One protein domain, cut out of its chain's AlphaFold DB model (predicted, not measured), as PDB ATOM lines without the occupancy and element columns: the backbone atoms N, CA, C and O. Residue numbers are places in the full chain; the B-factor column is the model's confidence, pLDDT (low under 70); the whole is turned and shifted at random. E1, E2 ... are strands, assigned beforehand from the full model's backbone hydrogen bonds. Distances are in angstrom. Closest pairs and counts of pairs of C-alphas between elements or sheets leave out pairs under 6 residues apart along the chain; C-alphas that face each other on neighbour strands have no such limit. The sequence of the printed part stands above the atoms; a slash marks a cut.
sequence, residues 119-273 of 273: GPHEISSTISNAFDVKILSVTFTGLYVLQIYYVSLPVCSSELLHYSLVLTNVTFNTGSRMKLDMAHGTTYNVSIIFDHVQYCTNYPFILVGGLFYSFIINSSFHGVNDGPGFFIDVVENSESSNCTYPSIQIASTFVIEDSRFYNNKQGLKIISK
ATOM      1  N   GLY A 119      60.562  54.410  12.969       87.75
ATOM      2  CA  GLY A 119      61.737  54.630  12.149       87.75
ATOM      3  C   GLY A 119      62.097  56.122  12.050       87.75
ATOM      4  O   GLY A 119      62.132  56.830  13.057       87.75
ATOM      5  N   PRO A 120      62.397  56.638  10.845       86.62
ATOM      6  CA  PRO A 120      62.925  57.995  10.664       86.62
ATOM      7  C   PRO A 120      61.868  59.100  10.792       86.62
ATOM      8  O   PRO A 120      62.205  60.282  10.718       86.62
ATOM      9  N   HIS A 121      60.595  58.738  10.940       88.44
ATOM     10  CA  HIS A 121      59.483  59.676  10.995       88.44
ATOM     11  C   HIS A 121      58.873  59.712  12.394       88.44
ATOM     12  O   HIS A 121      58.815  58.701  13.098       88.44
ATOM     13  N   GLU A 122      58.419  60.900  12.792       92.44
ATOM     14  CA  GLU A 122      57.677  61.060  14.035       92.44
ATOM     15  C   GLU A 122      56.308  60.385  13.899       92.44
ATOM     16  O   GLU A 122      55.522  60.727  13.014       92.44
ATOM     17  N   ILE A 123      56.028  59.427  14.781       94.62
ATOM     18  CA  ILE A 123      54.763  58.688  14.831       94.62
ATOM     19  C   ILE A 123      54.137  58.919  16.199       94.62
ATOM     20  O   ILE A 123      54.803  58.779  17.220       94.62
ATOM     21  N   SER A 124      52.854  59.277  16.221       94.75
ATOM     22  CA  SER A 124      52.142  59.600  17.460       94.75
ATOM     23  C   SER A 124      51.013  58.615  17.740       94.75
ATOM     24  O   SER A 124      50.084  58.500  16.942       94.75
ATOM     25  N   SER A 125      51.058  57.957  18.898       97.25
ATOM     26  CA  SER A 125      49.878  57.332  19.505       97.25
ATOM     27  C   SER A 125      49.115  58.346  20.341       97.25
ATOM     28  O   SER A 125      49.714  59.215  20.975       97.25
ATOM     29  N   THR A 126      47.794  58.202  20.384       98.06
ATOM     30  CA  THR A 126      46.920  59.133  21.100       98.06
ATOM     31  C   THR A 126      45.996  58.384  22.045       98.06
ATOM     32  O   THR A 126      45.273  57.488  21.621       98.06
ATOM     33  N   ILE A 127      45.968  58.792  23.309       98.31
ATOM     34  CA  ILE A 127      45.014  58.345  24.322       98.31
ATOM     35  C   ILE A 127      44.179  59.566  24.718       98.31
ATOM     36  O   ILE A 127      44.687  60.471  25.362       98.31
ATOM     37  N   SER A 128      42.921  59.633  24.294       97.44
ATOM     38  CA  SER A 128      42.052  60.808  24.447       97.44
ATOM     39  C   SER A 128      40.791  60.438  25.216       97.44
ATOM     40  O   SER A 128      40.040  59.571  24.771       97.44
ATOM     41  N   ASN A 129      40.562  61.060  26.377       96.00
ATOM     42  CA  ASN A 129      39.450  60.737  27.281       96.00
ATOM     43  C   ASN A 129      39.287  59.229  27.515       96.00
ATOM     44  O   ASN A 129      38.176  58.707  27.607       96.00
ATOM     45  N   ALA A 130      40.411  58.514  27.572       97.00
ATOM     46  CA  ALA A 130      40.417  57.126  27.979       97.00
ATOM     47  C   ALA A 130      40.632  57.061  29.490       97.00
ATOM     48  O   ALA A 130      41.592  57.627  30.021       97.00
ATOM     49  N   PHE A 131      39.727  56.382  30.176       96.12
ATOM     50  CA  PHE A 131      39.685  56.325  31.627       96.12
ATOM     51  C   PHE A 131      40.123  54.953  32.134       96.12
ATOM     52  O   PHE A 131      39.939  53.936  31.469       96.12
ATOM     53  N   ASP A 132      40.729  54.918  33.314       98.19
ATOM     54  CA  ASP A 132      41.222  53.687  33.935       98.19
ATOM     55  C   ASP A 132      42.213  52.945  33.032       98.19
ATOM     56  O   ASP A 132      42.083  51.758  32.715       98.19
ATOM     57  N   VAL A 133      43.206  53.716  32.577       98.62
ATOM     58  CA  VAL A 133      44.259  53.280  31.661       98.62
ATOM     59  C   VAL A 133      45.478  52.825  32.451       98.62
ATOM     60  O   VAL A 133      45.973  53.541  33.319       98.62
ATOM     61  N   LYS A 134      46.004  51.649  32.109       98.81
ATOM     62  CA  LYS A 134      47.231  51.084  32.674       98.81
ATOM     63  C   LYS A 134      48.230  50.794  31.562       98.81
ATOM     64  O   LYS A 134      47.932  50.021  30.657       98.81
ATOM     65  N   ILE A 135      49.417  51.381  31.639       98.75
ATOM     66  CA  ILE A 135      50.542  51.129  30.736       98.75
ATOM     67  C   ILE A 135      51.667  50.518  31.575       98.75
ATOM     68  O   ILE A 135      52.257  51.196  32.412       98.75
ATOM     69  N   LEU A 136      51.930  49.225  31.390       98.75
ATOM     70  CA  LEU A 136      52.748  48.426  32.307       98.75
ATOM     71  C   LEU A 136      53.885  47.723  31.563       98.75
ATOM     72  O   LEU A 136      53.616  46.904  30.687       98.75
ATOM     73  N   SER A 137      55.140  47.966  31.930       98.50
ATOM     74  CA  SER A 137      56.295  47.315  31.287       98.50
ATOM     75  C   SER A 137      56.337  47.580  29.774       98.50
ATOM     76  O   SER A 137      56.431  46.657  28.967       98.50
ATOM     77  N   VAL A 138      56.187  48.846  29.374       98.56
ATOM     78  CA  VAL A 138      56.138  49.264  27.962       98.56
ATOM     79  C   VAL A 138      57.366  50.091  27.611       98.56
ATOM     80  O   VAL A 138      57.787  50.950  28.382       98.56
ATOM     81  N   THR A 139      57.926  49.861  26.425       98.00
ATOM     82  CA  THR A 139      59.050  50.652  25.905       98.00
ATOM     83  C   THR A 139      58.635  51.439  24.667       98.00
ATOM     84  O   THR A 139      58.126  50.864  23.709       98.00
ATOM     85  N   PHE A 140      58.907  52.741  24.662       97.56
ATOM     86  CA  PHE A 140      58.811  53.617  23.496       97.56
ATOM     87  C   PHE A 140      60.222  53.909  22.968       97.56
ATOM     88  O   PHE A 140      61.139  54.182  23.747       97.56
ATOM     89  N   THR A 141      60.429  53.820  21.653       95.62
ATOM     90  CA  THR A 141      61.750  53.995  21.026       95.62
ATOM     91  C   THR A 141      61.661  54.614  19.633       95.62
ATOM     92  O   THR A 141      60.620  54.552  18.982       95.62
ATOM     93  N   GLY A 142      62.764  55.201  19.164       94.00
ATOM     94  CA  GLY A 142      62.772  55.999  17.937       94.00
ATOM     95  C   GLY A 142      62.022  57.314  18.139       94.00
ATOM     96  O   GLY A 142      61.860  57.765  19.267       94.00
ATOM     97  N   LEU A 143      61.530  57.932  17.070       93.94
ATOM     98  CA  LEU A 143      60.769  59.190  17.133       93.94
ATOM     99  C   LEU A 143      59.293  58.971  17.527       93.94
ATOM    100  O   LEU A 143      58.386  59.598  16.975       93.94
ATOM    101  N   TYR A 144      59.037  58.045  18.452       95.69
ATOM    102  CA  TYR A 144      57.684  57.685  18.858       95.69
ATOM    103  C   TYR A 144      57.168  58.633  19.942       95.69
ATOM    104  O   TYR A 144      57.831  58.879  20.954       95.69
ATOM    105  N   VAL A 145      55.953  59.140  19.757       95.69
ATOM    106  CA  VAL A 145      55.303  60.076  20.672       95.69
ATOM    107  C   VAL A 145      54.050  59.437  21.254       95.69
ATOM    108  O   VAL A 145      53.156  59.018  20.522       95.69
ATOM    109  N   LEU A 146      53.946  59.394  22.580       97.50
ATOM    110  CA  LEU A 146      52.691  59.076  23.259       97.50
ATOM    111  C   LEU A 146      52.017  60.377  23.702       97.50
ATOM    112  O   LEU A 146      52.539  61.105  24.543       97.50
ATOM    113  N   GLN A 147      50.853  60.675  23.137       97.62
ATOM    114  CA  GLN A 147      50.062  61.845  23.496       97.62
ATOM    115  C   GLN A 147      48.838  61.414  24.299       97.62
ATOM    116  O   GLN A 147      48.056  60.584  23.839       97.62
ATOM    117  N   ILE A 148      48.663  61.979  25.486       98.12
ATOM    118  CA  ILE A 148      47.534  61.704  26.368       98.12
ATOM    119  C   ILE A 148      46.769  63.005  26.578       98.12
ATOM    120  O   ILE A 148      47.368  64.005  26.967       98.12
ATOM    121  N   TYR A 149      45.464  62.982  26.321       96.00
ATOM    122  CA  TYR A 149      44.579  64.135  26.412       96.00
ATOM    123  C   TYR A 149      43.382  63.833  27.305       96.00
ATOM    124  O   TYR A 149      42.689  62.831  27.116       96.00
ATOM    125  N   TYR A 150      43.106  64.747  28.226       95.19
ATOM    126  CA  TYR A 150      41.889  64.777  29.022       95.19
ATOM    127  C   TYR A 150      41.182  66.107  28.790       95.19
ATOM    128  O   TYR A 150      41.676  67.150  29.207       95.19
ATOM    129  N   VAL A 151      40.032  66.075  28.122       92.69
ATOM    130  CA  VAL A 151      39.211  67.252  27.820       92.69
ATOM    131  C   VAL A 151      37.880  67.187  28.554       92.69
ATOM    132  O   VAL A 151      37.360  66.108  28.840       92.69
ATOM    133  N   SER A 152      37.320  68.363  28.828       91.44
ATOM    134  CA  SER A 152      36.069  68.518  29.576       91.44
ATOM    135  C   SER A 152      34.945  67.647  29.003       91.44
ATOM    136  O   SER A 152      34.733  67.618  27.789       91.44
ATOM    137  N   LEU A 153      34.199  66.956  29.873       89.00
ATOM    138  CA  LEU A 153      32.960  66.292  29.457       89.00
ATOM    139  C   LEU A 153      31.924  67.339  29.011       89.00
ATOM    140  O   LEU A 153      31.857  68.418  29.599       89.00
ATOM    141  N   PRO A 154      31.075  67.027  28.015       87.62
ATOM    142  CA  PRO A 154      30.094  67.981  27.491       87.62
ATOM    143  C   PRO A 154      28.998  68.343  28.504       87.62
ATOM    144  O   PRO A 154      28.305  69.343  28.329       87.62
ATOM    145  N   VAL A 155      28.811  67.521  29.540       88.56
ATOM    146  CA  VAL A 155      27.789  67.701  30.572       88.56
ATOM    147  C   VAL A 155      28.406  67.403  31.933       88.56
ATOM    148  O   VAL A 155      29.124  66.416  32.091       88.56
ATOM    149  N   CYS A 156      28.102  68.246  32.919       88.94
ATOM    150  CA  CYS A 156      28.476  67.998  34.305       88.94
ATOM    151  C   CYS A 156      27.701  66.806  34.869       88.94
ATOM    152  O   CYS A 156      26.478  66.728  34.748       88.94
ATOM    153  N   SER A 157      28.420  65.898  35.517       89.06
ATOM    154  CA  SER A 157      27.822  64.827  36.307       89.06
ATOM    155  C   SER A 157      27.225  65.389  37.604       89.06
ATOM    156  O   SER A 157      27.670  66.423  38.102       89.06
ATOM    157  N   SER A 158      26.226  64.708  38.171       89.12
ATOM    158  CA  SER A 158      25.709  65.019  39.514       89.12
ATOM    159  C   SER A 158      26.704  64.668  40.625       89.12
ATOM    160  O   SER A 158      26.616  65.203  41.725       89.12
ATOM    161  N   GLU A 159      27.643  63.769  40.332       91.06
ATOM    162  CA  GLU A 159      28.698  63.308  41.236       91.06
ATOM    163  C   GLU A 159      30.071  63.531  40.599       91.06
ATOM    164  O   GLU A 159      30.214  63.425  39.377       91.06
ATOM    165  N   LEU A 160      31.089  63.816  41.416       91.19
ATOM    166  CA  LEU A 160      32.455  63.962  40.922       91.19
ATOM    167  C   LEU A 160      32.979  62.591  40.481       91.19
ATOM    168  O   LEU A 160      33.211  61.708  41.302       91.19
ATOM    169  N   LEU A 161      33.158  62.418  39.175       93.25
ATOM    170  CA  LEU A 161      33.687  61.182  38.606       93.25
ATOM    171  C   LEU A 161      35.189  61.085  38.885       93.25
ATOM    172  O   LEU A 161      35.903  62.086  38.812       93.25
ATOM    173  N   HIS A 162      35.664  59.877  39.181       94.75
ATOM    174  CA  HIS A 162      37.068  59.595  39.468       94.75
ATOM    175  C   HIS A 162      37.612  58.593  38.460       94.75
ATOM    176  O   HIS A 162      37.060  57.504  38.313       94.75
ATOM    177  N   TYR A 163      38.707  58.958  37.805       95.88
ATOM    178  CA  TYR A 163      39.354  58.141  36.785       95.88
ATOM    179  C   TYR A 163      40.843  58.003  37.052       95.88
ATOM    180  O   TYR A 163      41.436  58.827  37.749       95.88
ATOM    181  N   SER A 164      41.457  56.968  36.483       97.44
ATOM    182  CA  SER A 164      42.877  56.683  36.697       97.44
ATOM    183  C   SER A 164      43.708  56.577  35.414       97.44
ATOM    184  O   SER A 164      43.247  56.084  34.383       97.44
ATOM    185  N   LEU A 165      44.963  57.019  35.504       98.44
ATOM    186  CA  LEU A 165      46.041  56.776  34.549       98.44
ATOM    187  C   LEU A 165      47.254  56.245  35.315       98.44
ATOM    188  O   LEU A 165      47.790  56.927  36.185       98.44
ATOM    189  N   VAL A 166      47.714  55.044  34.979       98.75
ATOM    190  CA  VAL A 166      48.856  54.401  35.638       98.75
ATOM    191  C   VAL A 166      49.906  54.031  34.606       98.75
ATOM    192  O   VAL A 166      49.620  53.292  33.665       98.75
ATOM    193  N   LEU A 167      51.128  54.515  34.802       98.69
ATOM    194  CA  LEU A 167      52.319  54.084  34.084       98.69
ATOM    195  C   LEU A 167      53.272  53.430  35.078       98.69
ATOM    196  O   LEU A 167      53.709  54.082  36.025       98.69
ATOM    197  N   THR A 168      53.619  52.167  34.842       98.75
ATOM    198  CA  THR A 168      54.563  51.427  35.689       98.75
ATOM    199  C   THR A 168      55.613  50.728  34.842       98.75
ATOM    200  O   THR A 168      55.256  50.042  33.885       98.75
ATOM    201  N   ASN A 169      56.895  50.866  35.193       98.69
ATOM    202  CA  ASN A 169      58.017  50.298  34.429       98.69
ATOM    203  C   ASN A 169      57.978  50.711  32.947       98.69
ATOM    204  O   ASN A 169      58.034  49.871  32.049       98.69
ATOM    205  N   VAL A 170      57.801  52.006  32.680       98.44
ATOM    206  CA  VAL A 170      57.706  52.532  31.310       98.44
ATOM    207  C   VAL A 170      58.999  53.237  30.937       98.44
ATOM    208  O   VAL A 170      59.443  54.130  31.655       98.44
ATOM    209  N   THR A 171      59.564  52.890  29.784       97.88
ATOM    210  CA  THR A 171      60.824  53.469  29.306       97.88
ATOM    211  C   THR A 171      60.616  54.235  28.008       97.88
ATOM    212  O   THR A 171      60.117  53.687  27.028       97.88
ATOM    213  N   PHE A 172      61.056  55.490  27.985       96.69
ATOM    214  CA  PHE A 172      61.159  56.334  26.800       96.69
ATOM    215  C   PHE A 172      62.634  56.459  26.406       96.69
ATOM    216  O   PHE A 172      63.412  57.179  27.041       96.69
ATOM    217  N   ASN A 173      63.028  55.719  25.368       94.19
ATOM    218  CA  ASN A 173      64.382  55.725  24.815       94.19
ATOM    219  C   ASN A 173      64.640  56.945  23.919       94.19
ATOM    220  O   ASN A 173      63.747  57.753  23.658       94.19
ATOM    221  N   THR A 174      65.875  57.046  23.419       88.69
ATOM    222  CA  THR A 174      66.340  58.158  22.587       88.69
ATOM    223  C   THR A 174      65.379  58.492  21.450       88.69
ATOM    224  O   THR A 174      65.031  57.625  20.651       88.69
ATOM    225  N   GLY A 175      64.982  59.763  21.372       88.81
ATOM    226  CA  GLY A 175      64.052  60.272  20.360       88.81
ATOM    227  C   GLY A 175      62.573  60.171  20.741       88.81
ATOM    228  O   GLY A 175      61.782  60.985  20.264       88.81
ATOM    229  N   SER A 176      62.199  59.265  21.649       93.88
ATOM    230  CA  SER A 176      60.801  59.086  22.042       93.88
ATOM    231  C   SER A 176      60.409  60.092  23.119       93.88
ATOM    232  O   SER A 176      61.267  60.629  23.825       93.88
ATOM    233  N   ARG A 177      59.119  60.409  23.225       92.75
ATOM    234  CA  ARG A 177      58.612  61.360  24.225       92.75
ATOM    235  C   ARG A 177      57.153  61.095  24.559       92.75
ATOM    236  O   ARG A 177      56.445  60.419  23.813       92.75
ATOM    237  N   MET A 178      56.681  61.705  25.640       95.25
ATOM    238  CA  MET A 178      55.256  61.774  25.924       95.25
ATOM    239  C   MET A 178      54.818  63.170  26.335       95.25
ATOM    240  O   MET A 178      55.557  63.944  26.946       95.25
ATOM    241  N   LYS A 179      53.595  63.473  25.915       95.81
ATOM    242  CA  LYS A 179      52.848  64.657  26.291       95.81
ATOM    243  C   LYS A 179      51.601  64.214  27.050       95.81
ATOM    244  O   LYS A 179      50.830  63.419  26.522       95.81
ATOM    245  N   LEU A 180      51.401  64.758  28.242       96.25
ATOM    246  CA  LEU A 180      50.155  64.654  28.992       96.25
ATOM    247  C   LEU A 180      49.519  66.040  29.041       96.25
ATOM    248  O   LEU A 180      50.138  66.988  29.508       96.25
ATOM    249  N   ASP A 181      48.306  66.152  28.525       94.88
ATOM    250  CA  ASP A 181      47.570  67.400  28.400       94.88
ATOM    251  C   ASP A 181      46.205  67.241  29.068       94.88
ATOM    252  O   ASP A 181      45.377  66.428  28.650       94.88
ATOM    253  N   MET A 182      45.991  67.974  30.152       92.56
ATOM    254  CA  MET A 182      44.745  67.959  30.899       92.56
ATOM    255  C   MET A 182      44.111  69.335  30.827       92.56
ATOM    256  O   MET A 182      44.622  70.289  31.400       92.56
ATOM    257  N   ALA A 183      42.973  69.413  30.148       90.25
ATOM    258  CA  ALA A 183      42.160  70.607  30.003       90.25
ATOM    259  C   ALA A 183      40.674  70.279  30.239       90.25
ATOM    260  O   ALA A 183      39.797  70.542  29.410       90.25
ATOM    261  N   HIS A 184      40.386  69.648  31.381       90.25
ATOM    262  CA  HIS A 184      39.044  69.146  31.705       90.25
ATOM    263  C   HIS A 184      38.347  69.885  32.855       90.25
ATOM    264  O   HIS A 184      37.212  69.553  33.217       90.25
ATOM    265  N   GLY A 185      39.011  70.892  33.432       88.31
ATOM    266  CA  GLY A 185      38.455  71.703  34.512       88.31
ATOM    267  C   GLY A 185      38.041  70.844  35.699       88.31
ATOM    268  O   GLY A 185      38.787  69.977  36.150       88.31
ATOM    269  N   THR A 186      36.823  71.052  36.187       88.94
ATOM    270  CA  THR A 186      36.268  70.281  37.304       88.94
ATOM    271  C   THR A 186      35.334  69.155  36.850       88.94
ATOM    272  O   THR A 186      34.688  68.537  37.683       88.94
ATOM    273  N   THR A 187      35.233  68.842  35.552       90.25
ATOM    274  CA  THR A 187      34.249  67.851  35.052       90.25
ATOM    275  C   THR A 187      34.421  66.442  35.624       90.25
ATOM    276  O   THR A 187      33.444  65.705  35.739       90.25
ATOM    277  N   TYR A 188      35.637  66.080  36.018       91.81
ATOM    278  CA  TYR A 188      36.000  64.841  36.701       91.81
ATOM    279  C   TYR A 188      37.362  65.030  37.374       91.81
ATOM    280  O   TYR A 188      38.034  66.033  37.137       91.81
ATOM    281  N   ASN A 189      37.764  64.079  38.210       93.69
ATOM    282  CA  ASN A 189      39.063  64.034  38.867       93.69
ATOM    283  C   ASN A 189      39.911  62.889  38.294       93.69
ATOM    284  O   ASN A 189      39.433  61.756  38.199       93.69
ATOM    285  N   VAL A 190      41.164  63.174  37.935       95.19
ATOM    286  CA  VAL A 190      42.099  62.177  37.392       95.19
ATOM    287  C   VAL A 190      43.209  61.867  38.393       95.19
ATOM    288  O   VAL A 190      43.992  62.738  38.761       95.19
ATOM    289  N   SER A 191      43.319  60.601  38.791       97.19
ATOM    290  CA  SER A 191      44.467  60.069  39.523       97.19
ATOM    291  C   SER A 191      45.537  59.597  38.542       97.19
ATOM    292  O   SER A 191      45.296  58.684  37.756       97.19
ATOM    293  N   ILE A 192      46.731  60.171  38.611       97.56
ATOM    294  CA  ILE A 192      47.870  59.858  37.747       97.56
ATOM    295  C   ILE A 192      48.977  59.259  38.601       97.56
ATOM    296  O   ILE A 192      49.389  59.858  39.590       97.56
ATOM    297  N   ILE A 193      49.471  58.085  38.219       98.50
ATOM    298  CA  ILE A 193      50.579  57.415  38.902       98.50
ATOM    299  C   ILE A 193      51.655  57.084  37.880       98.50
ATOM    300  O   ILE A 193      51.408  56.291  36.972       98.50
ATOM    301  N   PHE A 194      52.840  57.668  38.041       98.12
ATOM    302  CA  PHE A 194      54.049  57.281  37.317       98.12
ATOM    303  C   PHE A 194      54.998  56.600  38.301       98.12
ATOM    304  O   PHE A 194      55.506  57.243  39.213       98.12
ATOM    305  N   ASP A 195      55.238  55.306  38.117       98.56
ATOM    306  CA  ASP A 195      56.104  54.504  38.980       98.56
ATOM    307  C   ASP A 195      57.178  53.798  38.149       98.56
ATOM    308  O   ASP A 195      56.865  53.084  37.197       98.56
ATOM    309  N   HIS A 196      58.454  54.007  38.472       98.44
ATOM    310  CA  HIS A 196      59.571  53.487  37.673       98.44
ATOM    311  C   HIS A 196      59.485  53.896  36.189       98.44
ATOM    312  O   HIS A 196      59.703  53.090  35.282       98.44
ATOM    313  N   VAL A 197      59.138  55.161  35.924       97.44
ATOM    314  CA  VAL A 197      59.142  55.716  34.567       97.44
ATOM    315  C   VAL A 197      60.520  56.295  34.259       97.44
ATOM    316  O   VAL A 197      61.058  57.091  35.030       97.44
ATOM    317  N   GLN A 198      61.098  55.911  33.125       96.19
ATOM    318  CA  GLN A 198      62.414  56.364  32.685       96.19
ATOM    319  C   GLN A 198      62.322  57.168  31.387       96.19
ATOM    320  O   GLN A 198      61.723  56.717  30.413       96.19
ATOM    321  N   TYR A 199      62.980  58.326  31.353       92.62
ATOM    322  CA  TYR A 199      63.152  59.158  30.163       92.62
ATOM    323  C   TYR A 199      64.618  59.386  29.839       92.62
ATOM    324  O   TYR A 199      65.397  59.812  30.698       92.62
ATOM    325  N   CYS A 200      64.953  59.190  28.566       87.38
ATOM    326  CA  CYS A 200      66.260  59.475  28.008       87.38
ATOM    327  C   CYS A 200      66.146  60.460  26.832       87.38
ATOM    328  O   CYS A 200      65.417  60.214  25.873       87.38
ATOM    329  N   THR A 201      66.925  61.545  26.859       78.12
ATOM    330  CA  THR A 201      67.173  62.517  25.761       78.12
ATOM    331  C   THR A 201      66.072  63.502  25.371       78.12
ATOM    332  O   THR A 201      66.395  64.550  24.816       78.12
ATOM    333  N   ASN A 202      64.812  63.235  25.704       79.94
ATOM    334  CA  ASN A 202      63.707  64.178  25.535       79.94
ATOM    335  C   ASN A 202      63.005  64.423  26.863       79.94
ATOM    336  O   ASN A 202      63.005  63.563  27.744       79.94
ATOM    337  N   TYR A 203      62.373  65.588  26.981       78.56
ATOM    338  CA  TYR A 203      61.623  65.928  28.175       78.56
ATOM    339  C   TYR A 203      60.148  65.551  28.031       78.56
ATOM    340  O   TYR A 203      59.522  65.913  27.028       78.56
ATOM    341  N   PRO A 204      59.566  64.840  29.010       84.06
ATOM    342  CA  PRO A 204      58.122  64.771  29.125       84.06
ATOM    343  C   PRO A 204      57.562  66.168  29.350       84.06
ATOM    344  O   PRO A 204      58.125  66.979  30.097       84.06
ATOM    345  N   PHE A 205      56.429  66.421  28.709       89.88
ATOM    346  CA  PHE A 205      55.682  67.653  28.875       89.88
ATOM    347  C   PHE A 205      54.328  67.343  29.499       89.88
ATOM    348  O   PHE A 205      53.509  66.651  28.890       89.88
ATOM    349  N   ILE A 206      54.104  67.859  30.704       92.94
ATOM    350  CA  ILE A 206      52.814  67.784  31.375       92.94
ATOM    351  C   ILE A 206      52.206  69.183  31.405       92.94
ATOM    352  O   ILE A 206      52.739  70.086  32.045       92.94
ATOM    353  N   LEU A 207      51.077  69.339  30.727       91.81
ATOM    354  CA  LEU A 207      50.205  70.498  30.825       91.81
ATOM    355  C   LEU A 207      49.015  70.112  31.702       91.81
ATOM    356  O   LEU A 207      48.271  69.195  31.356       91.81
ATOM    357  N   VAL A 208      48.856  70.776  32.846       89.19
ATOM    358  CA  VAL A 208      47.772  70.482  33.787       89.19
ATOM    359  C   VAL A 208      46.839  71.671  33.971       89.19
ATOM    360  O   VAL A 208      47.254  72.759  34.361       89.19
ATOM    361  N   GLY A 209      45.558  71.425  33.725       87.25
ATOM    362  CA  GLY A 209      44.450  72.340  33.948       87.25
ATOM    363  C   GLY A 209      43.191  71.558  34.330       87.25
ATOM    364  O   GLY A 209      42.577  70.874  33.507       87.25
ATOM    365  N   GLY A 210      42.786  71.674  35.595       88.06
ATOM    366  CA  GLY A 210      41.636  70.959  36.153       88.06
ATOM    367  C   GLY A 210      41.949  70.187  37.434       88.06
ATOM    368  O   GLY A 210      42.969  70.423  38.084       88.06
ATOM    369  N   LEU A 211      41.037  69.283  37.800       90.94
ATOM    370  CA  LEU A 211      41.097  68.446  39.000       90.94
ATOM    371  C   LEU A 211      41.943  67.187  38.802       90.94
ATOM    372  O   LEU A 211      41.571  66.293  38.044       90.94
ATOM    373  N   PHE A 212      43.044  67.070  39.537       92.88
ATOM    374  CA  PHE A 212      43.887  65.880  39.457       92.88
ATOM    375  C   PHE A 212      44.620  65.572  40.762       92.88
ATOM    376  O   PHE A 212      44.921  66.451  41.571       92.88
ATOM    377  N   TYR A 213      44.997  64.312  40.919       95.19
ATOM    378  CA  TYR A 213      45.962  63.855  41.907       95.19
ATOM    379  C   TYR A 213      47.092  63.134  41.174       95.19
ATOM    380  O   TYR A 213      46.860  62.090  40.580       95.19
ATOM    381  N   SER A 214      48.300  63.691  41.177       95.94
ATOM    382  CA  SER A 214      49.455  63.142  40.459       95.94
ATOM    383  C   SER A 214      50.539  62.692  41.431       95.94
ATOM    384  O   SER A 214      50.961  63.465  42.293       95.94
ATOM    385  N   PHE A 215      51.005  61.457  41.265       97.50
ATOM    386  CA  PHE A 215      52.034  60.824  42.079       97.50
ATOM    387  C   PHE A 215      53.136  60.261  41.174       97.50
ATOM    388  O   PHE A 215      52.887  59.362  40.371       97.50
ATOM    389  N   ILE A 216      54.351  60.802  41.278       97.31
ATOM    390  CA  ILE A 216      55.521  60.361  40.510       97.31
ATOM    391  C   ILE A 216      56.560  59.804  41.472       97.31
ATOM    392  O   ILE A 216      57.093  60.541  42.299       97.31
ATOM    393  N   ILE A 217      56.868  58.518  41.338       98.38
ATOM    394  CA  ILE A 217      57.770  57.799  42.234       98.38
ATOM    395  C   ILE A 217      58.790  56.954  41.490       98.38
ATOM    396  O   ILE A 217      58.544  56.503  40.367       98.38
ATOM    397  N   ASN A 218      59.955  56.764  42.114       98.19
ATOM    398  CA  ASN A 218      61.035  55.896  41.628       98.19
ATOM    399  C   ASN A 218      61.420  56.139  40.156       98.19
ATOM    400  O   ASN A 218      61.893  55.240  39.463       98.19
ATOM    401  N   SER A 219      61.177  57.349  39.651       97.62
ATOM    402  CA  SER A 219      61.267  57.666  38.227       97.62
ATOM    403  C   SER A 219      62.569  58.397  37.917       97.62
ATOM    404  O   SER A 219      63.189  59.012  38.789       97.62
ATOM    405  N   SER A 220      63.029  58.332  36.671       96.50
ATOM    406  CA  SER A 220      64.297  58.941  36.264       96.50
ATOM    407  C   SER A 220      64.179  59.702  34.951       96.50
ATOM    408  O   SER A 220      63.639  59.207  33.966       96.50
ATOM    409  N   PHE A 221      64.711  60.920  34.936       95.44
ATOM    410  CA  PHE A 221      64.627  61.841  33.807       95.44
ATOM    411  C   PHE A 221      66.020  62.390  33.511       95.44
ATOM    412  O   PHE A 221      66.584  63.136  34.324       95.44
ATOM    413  N   HIS A 222      66.607  61.995  32.380       94.19
ATOM    414  CA  HIS A 222      68.006  62.304  32.097       94.19
ATOM    415  C   HIS A 222      68.354  62.473  30.613       94.19
ATOM    416  O   HIS A 222      67.669  61.993  29.712       94.19
ATOM    417  N   GLY A 223      69.502  63.104  30.355       90.75
ATOM    418  CA  GLY A 223      70.089  63.229  29.019       90.75
ATOM    419  C   GLY A 223      69.487  64.331  28.147       90.75
ATOM    420  O   GLY A 223      69.754  64.350  26.948       90.75
ATOM    421  N   VAL A 224      68.670  65.231  28.704       89.50
ATOM    422  CA  VAL A 224      68.062  66.342  27.957       89.50
ATOM    423  C   VAL A 224      69.080  67.467  27.769       89.50
ATOM    424  O   VAL A 224      69.401  68.211  28.698       89.50
ATOM    425  N   ASN A 225      69.576  67.605  26.539       88.62
ATOM    426  CA  ASN A 225      70.603  68.594  26.191       88.62
ATOM    427  C   ASN A 225      70.042  70.008  25.983       88.62
ATOM    428  O   ASN A 225      70.781  70.985  26.116       88.62
ATOM    429  N   ASP A 226      68.748  70.132  25.678       87.31
ATOM    430  CA  ASP A 226      68.079  71.421  25.536       87.31
ATOM    431  C   ASP A 226      66.710  71.429  26.224       87.31
ATOM    432  O   ASP A 226      65.817  70.660  25.874       87.31
ATOM    433  N   GLY A 227      66.558  72.299  27.225       87.12
ATOM    434  CA  GLY A 227      65.368  72.386  28.070       87.12
ATOM    435  C   GLY A 227      65.486  71.672  29.428       87.12
ATOM    436  O   GLY A 227      66.580  71.268  29.838       87.12
ATOM    437  N   PRO A 228      64.372  71.594  30.175       91.75
ATOM    438  CA  PRO A 228      64.274  70.854  31.434       91.75
ATOM    439  C   PRO A 228      64.212  69.351  31.210       91.75
ATOM    440  O   PRO A 228      63.643  68.914  30.230       91.75
ATOM    441  N   GLY A 229      64.735  68.556  32.139       91.50
ATOM    442  CA  GLY A 229      64.570  67.103  32.150       91.50
ATOM    443  C   GLY A 229      63.124  66.677  32.395       91.50
ATOM    444  O   GLY A 229      62.720  65.613  31.945       91.50
ATOM    445  N   PHE A 230      62.345  67.513  33.086       93.38
ATOM    446  CA  PHE A 230      60.919  67.308  33.332       93.38
ATOM    447  C   PHE A 230      60.198  68.652  33.392       93.38
ATOM    448  O   PHE A 230      60.594  69.520  34.180       93.38
ATOM    449  N   PHE A 231      59.161  68.837  32.571       94.25
ATOM    450  CA  PHE A 231      58.441  70.105  32.480       94.25
ATOM    451  C   PHE A 231      56.966  69.960  32.853       94.25
ATOM    452  O   PHE A 231      56.238  69.185  32.231       94.25
ATOM    453  N   ILE A 232      56.541  70.760  33.831       94.12
ATOM    454  CA  ILE A 232      55.144  70.939  34.219       94.12
ATOM    455  C   ILE A 232      54.739  72.386  33.918       94.12
ATOM    456  O   ILE A 232      55.376  73.326  34.403       94.12
ATOM    457  N   ASP A 233      53.676  72.560  33.142       93.06
ATOM    458  CA  ASP A 233      52.996  73.839  32.938       93.06
ATOM    459  C   ASP A 233      51.600  73.734  33.566       93.06
ATOM    460  O   ASP A 233      50.787  72.896  33.173       93.06
ATOM    461  N   VAL A 234      51.359  74.530  34.603       90.31
ATOM    462  CA  VAL A 234      50.072  74.643  35.286       90.31
ATOM    463  C   VAL A 234      49.350  75.832  34.678       90.31
ATOM    464  O   VAL A 234      49.834  76.963  34.754       90.31
ATOM    465  N   VAL A 235      48.202  75.567  34.068       85.00
ATOM    466  CA  VAL A 235      47.380  76.596  33.434       85.00
ATOM    467  C   VAL A 235      46.094  76.805  34.220       85.00
ATOM    468  O   VAL A 235      45.333  75.864  34.461       85.00
ATOM    469  N   GLU A 236      45.824  78.056  34.600       68.19
ATOM    470  CA  GLU A 236      44.486  78.479  35.007       68.19
ATOM    471  C   GLU A 236      43.569  78.405  33.774       68.19
ATOM    472  O   GLU A 236      43.569  79.285  32.915       68.19
ATOM    473  N   ASN A 237      42.826  77.308  33.611       58.25
ATOM    474  CA  ASN A 237      41.920  77.156  32.472       58.25
ATOM    475  C   ASN A 237      40.826  78.239  32.494       58.25
ATOM    476  O   ASN A 237      39.891  78.163  33.288       58.25
ATOM    477  N   SER A 238      40.893  79.197  31.565       49.94
ATOM    478  CA  SER A 238      39.862  80.221  31.351       49.94
ATOM    479  C   SER A 238      38.640  79.729  30.555       49.94
ATOM    480  O   SER A 238      37.680  80.479  30.412       49.94
ATOM    481  N   GLU A 239      38.650  78.491  30.032       52.78
ATOM    482  CA  GLU A 239      37.593  77.976  29.134       52.78
ATOM    483  C   GLU A 239      37.002  76.605  29.518       52.78
ATOM    484  O   GLU A 239      36.110  76.106  28.832       52.78
ATOM    485  N   SER A 240      37.444  75.968  30.609       57.28
ATOM    486  CA  SER A 240      36.879  74.670  31.004       57.28
ATOM    487  C   SER A 240      35.503  74.818  31.659       57.28
ATOM    488  O   SER A 240      35.280  75.736  32.446       57.28
ATOM    489  N   SER A 241      34.590  73.885  31.392       63.22
ATOM    490  CA  SER A 241      33.286  73.828  32.060       63.22
ATOM    491  C   SER A 241      33.459  73.679  33.575       63.22
ATOM    492  O   SER A 241      33.935  72.650  34.062       63.22
ATOM    493  N   ASN A 242      33.060  74.715  34.316       75.75
ATOM    494  CA  ASN A 242      33.092  74.745  35.775       75.75
ATOM    495  C   ASN A 242      31.883  73.995  36.342       75.75
ATOM    496  O   ASN A 242      30.833  74.579  36.613       75.75
ATOM    497  N   CYS A 243      32.036  72.688  36.524       85.50
ATOM    498  CA  CYS A 243      31.094  71.885  37.289       85.50
ATOM    499  C   CYS A 243      31.259  72.162  38.788       85.50
ATOM    500  O   CYS A 243      32.382  72.262  39.293       85.50
ATOM    501  N   THR A 244      30.141  72.278  39.502       85.62
ATOM    502  CA  THR A 244      30.113  72.506  40.947       85.62
ATOM    503  C   THR A 244      29.633  71.252  41.666       85.62
ATOM    504  O   THR A 244      28.611  70.671  41.311       85.62
ATOM    505  N   TYR A 245      30.363  70.851  42.705       85.00
ATOM    506  CA  TYR A 245      30.008  69.708  43.544       85.00
ATOM    507  C   TYR A 245      29.889  70.185  44.994       85.00
ATOM    508  O   TYR A 245      30.912  70.460  45.631       85.00
ATOM    509  N   PRO A 246      28.660  70.354  45.519       80.50
ATOM    510  CA  PRO A 246      28.450  70.785  46.895       80.50
ATOM    511  C   PRO A 246      29.176  69.852  47.868       80.50
ATOM    512  O   PRO A 246      29.169  68.638  47.687       80.50
ATOM    513  N   SER A 247      29.783  70.421  48.908       78.19
ATOM    514  CA  SER A 247      30.482  69.675  49.967       78.19
ATOM    515  C   SER A 247      31.808  68.997  49.574       78.19
ATOM    516  O   SER A 247      32.385  68.318  50.420       78.19
ATOM    517  N   ILE A 248      32.333  69.194  48.356       77.12
ATOM    518  CA  ILE A 248      33.654  68.680  47.954       77.12
ATOM    519  C   ILE A 248      34.667  69.825  47.912       77.12
ATOM    520  O   ILE A 248      34.491  70.803  47.186       77.12
ATOM    521  N   GLN A 249      35.762  69.689  48.663       76.62
ATOM    522  CA  GLN A 249      36.915  70.569  48.504       76.62
ATOM    523  C   GLN A 249      37.685  70.157  47.245       76.62
ATOM    524  O   GLN A 249      38.289  69.089  47.179       76.62
ATOM    525  N   ILE A 250      37.637  71.021  46.239       77.94
ATOM    526  CA  ILE A 250      38.316  70.859  44.954       77.94
ATOM    527  C   ILE A 250      39.770  71.291  45.146       77.94
ATOM    528  O   ILE A 250      40.053  72.478  45.302       77.94
ATOM    529  N   ALA A 251      40.688  70.327  45.170       85.88
ATOM    530  CA  ALA A 251      42.121  70.576  45.239       85.88
ATOM    531  C   ALA A 251      42.859  69.627  44.295       85.88
ATOM    532  O   ALA A 251      42.571  68.430  44.271       85.88
ATOM    533  N   SER A 252      43.825  70.169  43.557       90.62
ATOM    534  CA  SER A 252      44.735  69.377  42.735       90.62
ATOM    535  C   SER A 252      46.066  69.216  43.451       90.62
ATOM    536  O   SER A 252      46.580  70.164  44.041       90.62
ATOM    537  N   THR A 253      46.615  68.006  43.427       92.31
ATOM    538  CA  THR A 253      47.850  67.672  44.145       92.31
ATOM    539  C   THR A 253      48.863  67.078  43.185       92.31
ATOM    540  O   THR A 253      48.520  66.253  42.339       92.31
ATOM    541  N   PHE A 254      50.119  67.483  43.335       92.81
ATOM    542  CA  PHE A 254      51.244  66.918  42.607       92.81
ATOM    543  C   PHE A 254      52.328  66.530  43.608       92.81
ATOM    544  O   PHE A 254      52.768  67.367  44.394       92.81
ATOM    545  N   VAL A 255      52.758  65.272  43.578       96.12
ATOM    546  CA  VAL A 255      53.788  64.739  44.471       96.12
ATOM    547  C   VAL A 255      54.858  64.042  43.642       96.12
ATOM    548  O   VAL A 255      54.551  63.280  42.725       96.12
ATOM    549  N   ILE A 256      56.120  64.325  43.966       96.44
ATOM    550  CA  ILE A 256      57.292  63.675  43.380       96.44
ATOM    551  C   ILE A 256      58.140  63.146  44.532       96.44
ATOM    552  O   ILE A 256      58.653  63.936  45.322       96.44
ATOM    553  N   GLU A 257      58.315  61.832  44.604       97.75
ATOM    554  CA  GLU A 257      59.130  61.167  45.624       97.75
ATOM    555  C   GLU A 257      60.151  60.240  44.955       97.75
ATOM    556  O   GLU A 257      59.939  59.752  43.844       97.75
ATOM    557  N   ASP A 258      61.310  60.063  45.591       96.88
ATOM    558  CA  ASP A 258      62.364  59.115  45.191       96.88
ATOM    559  C   ASP A 258      62.741  59.116  43.693       96.88
ATOM    560  O   ASP A 258      63.186  58.117  43.128       96.88
ATOM    561  N   SER A 259      62.594  60.270  43.036       96.81
ATOM    562  CA  SER A 259      62.805  60.437  41.598       96.81
ATOM    563  C   SER A 259      64.070  61.240  41.300       96.81
ATOM    564  O   SER A 259      64.478  62.118  42.062       96.81
ATOM    565  N   ARG A 260      64.721  60.939  40.172       95.81
ATOM    566  CA  ARG A 260      66.035  61.491  39.810       95.81
ATOM    567  C   ARG A 260      65.955  62.348  38.551       95.81
ATOM    568  O   ARG A 260      65.507  61.882  37.509       95.81
ATOM    569  N   PHE A 261      66.502  63.559  38.624       94.88
ATOM    570  CA  PHE A 261      66.642  64.483  37.494       94.88
ATOM    571  C   PHE A 261      68.126  64.821  37.331       94.88
ATOM    572  O   PHE A 261      68.670  65.595  38.114       94.88
ATOM    573  N   TYR A 262      68.808  64.215  36.361       94.56
ATOM    574  CA  TYR A 262      70.268  64.322  36.245       94.56
ATOM    575  C   TYR A 262      70.729  64.358  34.791       94.56
ATOM    576  O   TYR A 262      70.011  63.927  33.899       94.56
ATOM    577  N   ASN A 263      71.938  64.868  34.537       94.06
ATOM    578  CA  ASN A 263      72.500  65.005  33.186       94.06
ATOM    579  C   ASN A 263      71.553  65.727  32.207       94.06
ATOM    580  O   ASN A 263      71.413  65.319  31.057       94.06
ATOM    581  N   ASN A 264      70.888  66.780  32.682       93.88
ATOM    582  CA  ASN A 264      70.013  67.639  31.887       93.88
ATOM    583  C   ASN A 264      70.534  69.081  31.932       93.88
ATOM    584  O   ASN A 264      71.136  69.483  32.930       93.88
ATOM    585  N   LYS A 265      70.239  69.889  30.907       93.00
ATOM    586  CA  LYS A 265      70.525  71.338  30.920       93.00
ATOM    587  C   LYS A 265      69.786  72.057  32.053       93.00
ATOM    588  O   LYS A 265      70.333  72.968  32.668       93.00
ATOM    589  N   GLN A 266      68.549  71.648  32.331       93.12
ATOM    590  CA  GLN A 266      67.758  72.055  33.495       93.12
ATOM    591  C   GLN A 266      67.132  70.800  34.123       93.12
ATOM    592  O   GLN A 266      66.819  69.855  33.411       93.12
ATOM    593  N   GLY A 267      66.964  70.760  35.447       92.38
ATOM    594  CA  GLY A 267      66.354  69.620  36.145       92.38
ATOM    595  C   GLY A 267      64.829  69.591  35.990       92.38
ATOM    596  O   GLY A 267      64.301  69.437  34.891       92.38
ATOM    597  N   LEU A 268      64.126  69.758  37.107       93.88
ATOM    598  CA  LEU A 268      62.679  69.955  37.149       93.88
ATOM    599  C   LEU A 268      62.336  71.426  36.875       93.88
ATOM    600  O   LEU A 268      62.921  72.322  37.484       93.88
ATOM    601  N   LYS A 269      61.363  71.675  35.993       94.12
ATOM    602  CA  LYS A 269      60.793  73.006  35.765       94.12
ATOM    603  C   LYS A 269      59.285  72.965  35.955       94.12
ATOM    604  O   LYS A 269      58.606  72.169  35.312       94.12
ATOM    605  N   ILE A 270      58.782  73.861  36.796       93.56
ATOM    606  CA  ILE A 270      57.354  74.067  37.027       93.56
ATOM    607  C   ILE A 270      57.055  75.531  36.729       93.56
ATOM    608  O   ILE A 270      57.739  76.417  37.247       93.56
ATOM    609  N   ILE A 271      56.074  75.782  35.872       92.88
ATOM    610  CA  ILE A 271      55.532  77.118  35.631       92.88
ATOM    611  C   ILE A 271      54.059  77.088  36.015       92.88
ATOM    612  O   ILE A 271      53.369  76.119  35.720       92.88
ATOM    613  N   SER A 272      53.603  78.149  36.668       87.31
ATOM    614  CA  SER A 272      52.189  78.461  36.840       87.31
ATOM    615  C   SER A 272      51.966  79.818  36.194       87.31
ATOM    616  O   SER A 272      52.744  80.740  36.464       87.31
ATOM    617  N   LYS A 273      50.981  79.916  35.305       75.94
ATOM    618  CA  LYS A 273      50.596  81.170  34.652       75.94
ATOM    619  C   LYS A 273      49.229  81.613  35.123       75.94
ATOM    620  O   LYS A 273      48.371  80.714  35.259       75.94
TER     621      LYS A 273
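AT A GLANCE: This is residues 119 to 273 of the 273 residues of an uncharacterized protein of Amphimedon queenslandica (UniProt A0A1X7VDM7). The chain is wound in stacked turns, a solenoid of parallel strands with three walls. E1, E4, the first part of E6, the first part of E8, E10 and E13 make one wall; E2, E5, the second parts of E6 and E8, and E11 make another; the short strands E3, E7, E9 and E12 lie along the third. The printed part has 155 residues with no named helix and thirteen named strands, E1 to E13 in chain order, class all strand. Nine strands form a branched sheet and E7, E9, E12, in that order, a second sheet, with parallel neighbours in both. The whole is compact, with a radius of gyration of the C-alphas of 15.8 A, and elongated, spanning 46 by 28 by 26 A.

IN THESE COORDINATES: In the branched sheet, E6 is residues 177 to 195, the longest strand by residues, and bends by 151 degrees at residue 185; E8 is residues 205 to 217 and bends by 139 degrees at residue 210. E4 is residues 144 to 151, 22.7 A long, and E5 residues 162 to 168, 19.7 A. E1 is residues 123 to 128, starting at C-alpha 123 (54.763, 58.688, 14.831), and E2 residues 131 to 136. E10 is residues 228 to 234, E11 residues 253 to 257, and E13 residues 266 to 272, ending at C-alpha 272 (52.189, 78.461, 36.840). The short strands are E3, residues 139 to 141, E7, 198 to 200, E9, 220 to 222, and E12, 260 to 262.

HOW THE PARTS SIT: E4 and E5 lie on one side of E6, beside residues 177 to 184 and 189 to 195, and E8 on the other side; N 179 and O 146 are 2.9 A apart, N 193 and O 165 2.9 A, N 207 and O 180 2.8 A, within hydrogen-bond range. E6 lies on one side of E8, and E10 and E11 lie on the other side, beside residues 205 to 208 and 213 to 217 of E8; N 206 and O 231 are 2.9 A apart and N 255 and O 214 2.9 A, within hydrogen-bond range. The edge strands E1, E2 and E13 pair with E4, E5 and E10: N 147 and O 125 are 2.8 A apart, N 166 and O 133 2.8 A, N 271 and O 232 2.9 A. E9 is the inner strand between E7 and E12, with N 199 and O 220 2.8 A apart and N 221 and O 260 2.9 A. The two sheets form a sandwich, two sheets face to face, their strands at 67 degrees. E3 pairs with no named strand; its residues 139 to 140 pair with residues 171 to 172, parallel.

THE WHOLE: The C-alphas farthest apart, of Pro 120 and Ser 247, are 52.3 A apart. The printed part has no cut. The link E10 to E11, residues 235 to 252, is long. The mean pLDDT of the printed part is 91.3; residues 236 to 241 are under 70.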